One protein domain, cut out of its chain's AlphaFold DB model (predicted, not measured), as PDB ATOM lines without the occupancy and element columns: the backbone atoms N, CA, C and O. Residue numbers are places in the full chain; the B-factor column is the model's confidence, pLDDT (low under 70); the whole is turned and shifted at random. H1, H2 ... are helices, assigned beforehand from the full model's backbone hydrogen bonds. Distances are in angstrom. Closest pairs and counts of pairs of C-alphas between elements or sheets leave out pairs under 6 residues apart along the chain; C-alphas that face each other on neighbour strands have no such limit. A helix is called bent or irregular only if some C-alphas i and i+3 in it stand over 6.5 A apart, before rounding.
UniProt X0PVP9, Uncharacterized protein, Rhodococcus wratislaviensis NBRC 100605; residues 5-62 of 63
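This is residues 5 to 62 of the 63 residues of an uncharacterized protein of Rhodococcus wratislaviensis NBRC 100605 (UniProt X0PVP9). Five short helices form two groups along one long axis: H1, H2 and H5 make one end, with H1 and H5 both set crosswise to H2, and H3 and H4 make the other end, at right angles to each other. Residues 23 to 25 and 46 to 50 link the two groups. The printed part has 58 residues, with helices H1 to H5 in chain order and no named strand; the class is all helix. The whole is compact, with a radius of gyration of the C-alphas of 11.0 A, yet elongated, spanning 33 by 17 by 17 A.

The longest helix, H5, residues 51 to 61, touches H2, residues 15 to 22, about perpendicular at 77 degrees; their closest C-alphas, of Ile 57 and Ala 21, are 5.3 A apart. H2 also touches H1, residues 5 to 11, about perpendicular at 75 degrees, the closest C-alphas being Ala 8 and Pro 15 at 5.2 A. H1 and H5 are close but not clearly touching, with the C-alphas of Leu 11 and Ala 58 7.2 A apart. H1 only just touches H4, residues 40 to 45, with 3 pairs of C-alphas within 8 A, the closest Asn 5 and Arg 44 at 5.7 A. H4 touches H3, residues 26 to 35, about perpendicular at 90 degrees, the C-alphas of Pro 40 and Glu 30 coming closest at 4.3 A. H3 and H5 are apart. Every O i to N i+4 pair is within hydrogen-bond range in H1, H2, H3 and H5; in H4 0 of 2 are, beside 2 of 3 O i to N i+3 pairs.

H5 is 15.3 A long and ends at C-alpha 61 (20.647, 105.711, 123.984). H3 is 14.3 A long; H1, H2 and H4 measure 10.1 A, 10.3 A and 10.3 A. H1 begins at C-alpha 5 (5.562, 109.570, 122.480). H4 is irregular, with C-alphas 41 and 44 8.0 A apart.

The C-alphas farthest apart, of Gly 37 and Ser 62, are 33.7 A apart. The four links are tight, and the printed part has no cut. Mean pLDDT of the printed part is 94.2, and no printed residue is under 70.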
ATOM      1  N   ASN A   5       5.703 108.451 121.542       96.69
ATOM      2  CA  ASN A   5       5.562 109.570 122.480       96.69
ATOM      3  C   ASN A   5       5.724 109.137 123.946       96.69
ATOM      4  O   ASN A   5       6.363 109.836 124.729       96.69
ATOM      5  N   GLN A   6       5.164 107.986 124.329       97.25
ATOM      6  CA  GLN A   6       5.305 107.460 125.690       97.25
ATOM      7  C   GLN A   6       6.745 107.031 125.985       97.25
ATOM      8  O   GLN A   6       7.251 107.305 127.070       97.25
ATOM      9  N   ALA A   7       7.412 106.384 125.030       96.38
ATOM     10  CA  ALA A   7       8.812 105.990 125.157       96.38
ATOM     11  C   ALA A   7       9.734 107.207 125.304       96.38
ATOM     12  O   ALA A   7      10.564 107.236 126.210       96.38
ATOM     13  N   ALA A   8       9.525 108.235 124.478       96.81
ATOM     14  CA  ALA A   8      10.257 109.497 124.536       96.81
ATOM     15  C   ALA A   8      10.111 110.172 125.908       96.81
ATOM     16  O   ALA A   8      11.102 110.543 126.535       96.81
ATOM     17  N   ALA A   9       8.878 110.249 126.419       96.94
ATOM     18  CA  ALA A   9       8.602 110.815 127.736       96.94
ATOM     19  C   ALA A   9       9.274 110.030 128.878       96.94
ATOM     20  O   ALA A   9       9.782 110.643 129.812       96.94
ATOM     21  N   LEU A  10       9.288 108.695 128.807       95.75
ATOM     22  CA  LEU A  10       9.884 107.833 129.837       95.75
ATOM     23  C   LEU A  10      11.411 107.885 129.858       95.75
ATOM     24  O   LEU A  10      12.005 107.829 130.929       95.75
ATOM     25  N   LEU A  11      12.038 107.961 128.685       95.00
ATOM     26  CA  LEU A  11      13.495 107.995 128.552       95.00
ATOM     27  C   LEU A  11      14.056 109.423 128.564       95.00
ATOM     28  O   LEU A  11      15.264 109.597 128.471       95.00
ATOM     29  N   HIS A  12      13.195 110.437 128.713       96.06
ATOM     30  CA  HIS A  12      13.560 111.856 128.692       96.06
ATOM     31  C   HIS A  12      14.309 112.282 127.416       96.06
ATOM     32  O   HIS A  12      15.208 113.119 127.464       96.06
ATOM     33  N   VAL A  13      13.898 111.735 126.269       96.19
ATOM     34  CA  VAL A  13      14.451 112.032 124.936       96.19
ATOM     35  C   VAL A  13      13.352 112.505 123.984       96.19
ATOM     36  O   VAL A  13      12.166 112.526 124.319       96.19
ATOM     37  N   THR A  14      13.723 112.898 122.771       96.56
ATOM     38  CA  THR A  14      12.771 113.275 121.726       96.56
ATOM     39  C   THR A  14      12.170 112.049 121.021       96.56
ATOM     40  O   THR A  14      12.812 111.002 120.914       96.56
ATOM     41  N   PRO A  15      10.959 112.159 120.440       95.31
ATOM     42  CA  PRO A  15      10.406 111.111 119.580       95.31
ATOM     43  C   PRO A  15      11.315 110.734 118.403       95.31
ATOM     44  O   PRO A  15      11.292 109.590 117.966       95.31
ATOM     45  N   ALA A  16      12.113 111.680 117.891       94.12
ATOM     46  CA  ALA A  16      13.053 111.425 116.803       94.12
ATOM     47  C   ALA A  16      14.188 110.483 117.234       94.12
ATOM     48  O   ALA A  16      14.520 109.561 116.495       94.12
ATOM     49  N   GLU A  17      14.717 110.655 118.447       95.19
ATOM     50  CA  GLU A  17      15.737 109.763 119.015       95.19
ATOM     51  C   GLU A  17      15.188 108.355 119.263       95.19
ATOM     52  O   GLU A  17      15.872 107.373 118.998       95.19
ATOM     53  N   ILE A  18      13.927 108.233 119.698       96.00
ATOM     54  CA  ILE A  18      13.266 106.924 119.814       96.00
ATOM     55  C   ILE A  18      13.146 106.244 118.449       96.00
ATOM     56  O   ILE A  18      13.388 105.044 118.352       96.00
ATOM     57  N   LEU A  19      12.767 106.983 117.402       93.69
ATOM     58  CA  LEU A  19      12.648 106.429 116.052       93.69
ATOM     59  C   LEU A  19      13.992 105.890 115.562       93.69
ATOM     60  O   LEU A  19      14.071 104.715 115.201       93.69
ATOM     61  N   ASP A  20      15.041 106.707 115.653       93.50
ATOM     62  CA  ASP A  20      16.402 106.330 115.265       93.50
ATOM     63  C   ASP A  20      16.896 105.103 116.052       93.50
ATOM     64  O   ASP A  20      17.337 104.106 115.478       93.50
ATOM     65  N   ALA A  21      16.694 105.104 117.372       94.00
ATOM     66  CA  ALA A  21      17.097 104.002 118.239       94.00
ATOM     67  C   ALA A  21      16.233 102.740 118.083       94.00
ATOM     68  O   ALA A  21      16.718 101.643 118.360       94.00
ATOM     69  N   SER A  22      14.973 102.846 117.648       92.50
ATOM     70  CA  SER A  22      14.094 101.689 117.422       92.50
ATOM     71  C   SER A  22      14.450 100.931 116.141       92.50
ATOM     72  O   SER A  22      14.320  99.707 116.092       92.50
ATOM     73  N   GLY A  23      14.955 101.637 115.124       91.19
ATOM     74  CA  GLY A  23      15.162 101.097 113.779       91.19
ATOM     75  C   GLY A  23      13.866 100.875 112.990       91.19
ATOM     76  O   GLY A  23      13.912 100.218 111.954       91.19
ATOM     77  N   LEU A  24      12.732 101.395 113.472       90.88
ATOM     78  CA  LEU A  24      11.462 101.387 112.748       90.88
ATOM     79  C   LEU A  24      11.478 102.453 111.656       90.88
ATOM     80  O   LEU A  24      11.904 103.591 111.872       90.88
ATOM     81  N   THR A  25      10.972 102.099 110.483       92.06
ATOM     82  CA  THR A  25      10.807 103.049 109.386       92.06
ATOM     83  C   THR A  25       9.500 103.824 109.525       92.06
ATOM     84  O   THR A  25       8.529 103.359 110.124       92.06
ATOM     85  N   LEU A  26       9.453 105.019 108.930       91.62
ATOM     86  CA  LEU A  26       8.240 105.835 108.936       91.62
ATOM     87  C   LEU A  26       7.060 105.109 108.265       91.62
ATOM     88  O   LEU A  26       5.967 105.116 108.814       91.62
ATOM     89  N   GLY A  27       7.300 104.416 107.147       93.44
ATOM     90  CA  GLY A  27       6.251 103.687 106.427       93.44
ATOM     91  C   GLY A  27       5.658 102.516 107.218       93.44
ATOM     92  O   GLY A  27       4.451 102.293 107.162       93.44
ATOM     93  N   GLU A  28       6.465 101.793 108.003       93.25
ATOM     94  CA  GLU A  28       5.954 100.748 108.908       93.25
ATOM     95  C   GLU A  28       5.038 101.343 109.981       93.25
ATOM     96  O   GLU A  28       3.986 100.787 110.290       93.25
ATOM     97  N   LEU A  29       5.418 102.495 110.529       94.31
ATOM     98  CA  LEU A  29       4.669 103.180 111.577       94.31
ATOM     99  C   LEU A  29       3.364 103.793 111.063       94.31
ATOM    100  O   LEU A  29       2.340 103.688 111.732       94.31
ATOM    101  N   GLU A  30       3.397 104.409 109.883       94.88
ATOM    102  CA  GLU A  30       2.219 104.931 109.185       94.88
ATOM    103  C   GLU A  30       1.224 103.809 108.880       94.88
ATOM    104  O   GLU A  30       0.043 103.934 109.196       94.88
ATOM    105  N   HIS A  31       1.706 102.673 108.370       94.88
ATOM    106  CA  HIS A  31       0.856 101.515 108.102       94.88
ATOM    107  C   HIS A  31       0.230 100.942 109.383       94.88
ATOM    108  O   HIS A  31      -0.959 100.630 109.415       94.88
ATOM    109  N   LEU A  32       1.005 100.833 110.467       93.00
ATOM    110  CA  LEU A  32       0.484 100.405 111.768       93.00
ATOM    111  C   LEU A  32      -0.557 101.386 112.323       93.00
ATOM    112  O   LEU A  32      -1.513 100.947 112.959       93.00
ATOM    113  N   ALA A  33      -0.406 102.687 112.068       94.69
ATOM    114  CA  ALA A  33      -1.396 103.690 112.450       94.69
ATOM    115  C   ALA A  33      -2.730 103.475 111.733       94.69
ATOM    116  O   ALA A  33      -3.767 103.462 112.394       94.69
ATOM    117  N   GLU A  34      -2.705 103.229 110.420       95.56
ATOM    118  CA  GLU A  34      -3.915 102.922 109.647       95.56
ATOM    119  C   GLU A  34      -4.613 101.658 110.159       95.56
ATOM    120  O   GLU A  34      -5.835 101.646 110.322       95.56
ATOM    121  N   LEU A  35      -3.845 100.600 110.451       94.00
ATOM    122  CA  LEU A  35      -4.381  99.340 110.978       94.00
ATOM    123  C   LEU A  35      -5.049  99.504 112.349       94.00
ATOM    124  O   LEU A  35      -6.013  98.799 112.645       94.00
ATOM    125  N   ASP A  36      -4.558 100.436 113.165       90.50
ATOM    126  CA  ASP A  36      -5.093 100.750 114.496       90.50
ATOM    127  C   ASP A  36      -6.194 101.838 114.447       90.50
ATOM    128  O   ASP A  36      -6.712 102.264 115.479       90.50
ATOM    129  N   GLY A  37      -6.596 102.272 113.242       92.50
ATOM    130  CA  GLY A  37      -7.702 103.210 113.008       92.50
ATOM    131  C   GLY A  37      -7.335 104.691 113.127       92.50
ATOM    132  O   GLY A  37      -8.228 105.535 113.236       92.50
ATOM    133  N   TYR A  38      -6.045 105.018 113.113       92.00
ATOM    134  CA  TYR A  38      -5.531 106.385 113.133       92.00
ATOM    135  C   TYR A  38      -5.189 106.895 111.733       92.00
ATOM    136  O   TYR A  38      -4.994 106.129 110.792       92.00
ATOM    137  N   ASP A  39      -5.065 108.218 111.610       95.12
ATOM    138  CA  ASP A  39      -4.427 108.819 110.440       95.12
ATOM    139  C   ASP A  39      -2.920 108.471 110.438       95.12
ATOM    140  O   ASP A  39      -2.295 108.533 111.507       95.12
ATOM    141  N   PRO A  40      -2.306 108.152 109.279       93.38
ATOM    142  CA  PRO A  40      -0.869 107.891 109.158       93.38
ATOM    143  C   PRO A  40       0.012 108.919 109.874       93.38
ATOM    144  O   PRO A  40       0.972 108.561 110.557       93.38
ATOM    145  N   CYS A  41      -0.350 110.205 109.821       93.81
ATOM    146  CA  CYS A  41       0.405 111.297 110.442       93.81
ATOM    147  C   CYS A  41       0.464 111.192 111.975       93.81
ATOM    148  O   CYS A  41       1.294 111.839 112.620       93.81
ATOM    149  N   GLN A  42      -0.418 110.397 112.576       94.94
ATOM    150  CA  GLN A  42      -0.521 110.206 114.014       94.94
ATOM    151  C   GLN A  42       0.289 109.013 114.537       94.94
ATOM    152  O   GLN A  42       0.219 108.712 115.728       94.94
ATOM    153  N   TYR A  43       1.113 108.374 113.706       95.06
ATOM    154  CA  TYR A  43       1.890 107.173 114.038       95.06
ATOM    155  C   TYR A  43       2.620 107.193 115.396       95.06
ATOM    156  O   TYR A  43       2.797 106.163 116.044       95.06
ATOM    157  N   ARG A  44       3.016 108.371 115.893       95.38
ATOM    158  CA  ARG A  44       3.728 108.524 117.176       95.38
ATOM    159  C   ARG A  44       2.900 108.164 118.409       95.38
ATOM    160  O   ARG A  44       3.481 107.972 119.478       95.38
ATOM    161  N   GLN A  45       1.572 108.120 118.292       94.88
ATOM    162  CA  GLN A  45       0.666 107.774 119.391       94.88
ATOM    163  C   GLN A  45       0.256 106.296 119.396       94.88
ATOM    164  O   GLN A  45      -0.293 105.832 120.393       94.88
ATOM    165  N   VAL A  46       0.589 105.557 118.336       93.75
ATOM    166  CA  VAL A  46       0.263 104.137 118.180       93.75
ATOM    167  C   VAL A  46       1.163 103.305 119.100       93.75
ATOM    168  O   VAL A  46       2.386 103.493 119.093       93.75
ATOM    169  N   PRO A  47       0.608 102.403 119.927       93.50
ATOM    170  CA  PRO A  47       1.383 101.623 120.883       93.50
ATOM    171  C   PRO A  47       2.098 100.446 120.202       93.50
ATOM    172  O   PRO A  47       1.644  99.311 120.285       93.50
ATOM    173  N   VAL A  48       3.237 100.711 119.560       93.25
ATOM    174  CA  VAL A  48       3.993  99.725 118.758       93.25
ATOM    175  C   VAL A  48       5.207  99.115 119.467       93.25
ATOM    176  O   VAL A  48       5.681  98.061 119.062       93.25
ATOM    177  N   LEU A  49       5.710  99.740 120.534       94.50
ATOM    178  CA  LEU A  49       6.937  99.309 121.210       94.50
ATOM    179  C   LEU A  49       6.636  98.301 122.323       94.50
ATOM    180  O   LEU A  49       5.829  98.564 123.226       94.50
ATOM    181  N   THR A  50       7.300  97.152 122.296       95.25
ATOM    182  CA  THR A  50       7.252  96.163 123.381       95.25
ATOM    183  C   THR A  50       8.223  96.523 124.511       95.25
ATOM    184  O   THR A  50       9.068  97.404 124.365       95.25
ATOM    185  N   ASP A  51       8.129  95.842 125.658       94.56
ATOM    186  CA  ASP A  51       9.104  96.027 126.748       94.56
ATOM    187  C   ASP A  51      10.529  95.644 126.316       94.56
ATOM    188  O   ASP A  51      11.496  96.290 126.714       94.56
ATOM    189  N   HIS A  52      10.662  94.641 125.442       94.44
ATOM    190  CA  HIS A  52      11.948  94.249 124.874       94.44
ATOM    191  C   HIS A  52      12.525  95.336 123.954       94.44
ATOM    192  O   HIS A  52      13.721  95.620 124.015       94.44
ATOM    193  N   ASP A  53      11.688  95.997 123.149       95.06
ATOM    194  CA  ASP A  53      12.133  97.124 122.319       95.06
ATOM    195  C   ASP A  53      12.573  98.303 123.186       95.06
ATOM    196  O   ASP A  53      13.612  98.902 122.924       95.06
ATOM    197  N   MET A  54      11.835  98.590 124.263       96.31
ATOM    198  CA  MET A  54      12.202  99.635 125.224       96.31
ATOM    199  C   MET A  54      13.573  99.388 125.853       96.31
ATOM    200  O   MET A  54      14.362 100.325 125.947       96.31
ATOM    201  N   GLN A  55      13.871  98.146 126.247       94.88
ATOM    202  CA  GLN A  55      15.185  97.767 126.773       94.88
ATOM    203  C   GLN A  55      16.284  98.061 125.741       94.88
ATOM    204  O   GLN A  55      17.245  98.759 126.041       94.88
ATOM    205  N   ARG A  56      16.098  97.615 124.492       94.94
ATOM    206  CA  ARG A  56      17.072  97.824 123.407       94.94
ATOM    207  C   ARG A  56      17.269  99.296 123.052       94.94
ATOM    208  O   ARG A  56      18.382  99.696 122.730       94.94
ATOM    209  N   ILE A  57      16.197 100.084 123.069       95.38
ATOM    210  CA  ILE A  57      16.243 101.529 122.826       95.38
ATOM    211  C   ILE A  57      17.020 102.215 123.951       95.38
ATOM    212  O   ILE A  57      17.915 103.006 123.670       95.38
ATOM    213  N   ALA A  58      16.732 101.882 125.212       95.06
ATOM    214  CA  ALA A  58      17.451 102.428 126.359       95.06
ATOM    215  C   ALA A  58      18.947 102.072 126.327       95.06
ATOM    216  O   ALA A  58      19.782 102.947 126.552       95.06
ATOM    217  N   ASP A  59      19.290 100.830 125.973       94.69
ATOM    218  CA  ASP A  59      20.681 100.386 125.831       94.69
ATOM    219  C   ASP A  59      21.414 101.144 124.709       94.69
ATOM    220  O   ASP A  59      22.588 101.462 124.849       94.69
ATOM    221  N   ARG A  60      20.728 101.467 123.601       93.06
ATOM    222  CA  ARG A  60      21.294 102.235 122.473       93.06
ATOM    223  C   ARG A  60      21.479 103.721 122.772       93.06
ATOM    224  O   ARG A  60      22.380 104.335 122.212       93.06
ATOM    225  N   LEU A  61      20.600 104.299 123.590       92.12
ATOM    226  CA  LEU A  61      20.647 105.711 123.984       92.12
ATOM    227  C   LEU A  61      21.569 105.958 125.187       92.12
ATOM    228  O   LEU A  61      21.881 107.108 125.495       92.12
ATOM    229  N   SER A  62      21.994 104.895 125.873       83.00
ATOM    230  CA  SER A  62      22.969 104.979 126.957       83.00
ATOM    231  C   SER A  62      24.389 105.135 126.381       83.00
ATOM    232  O   SER A  62      24.742 104.385 125.470       83.00
TER     233      SER A  62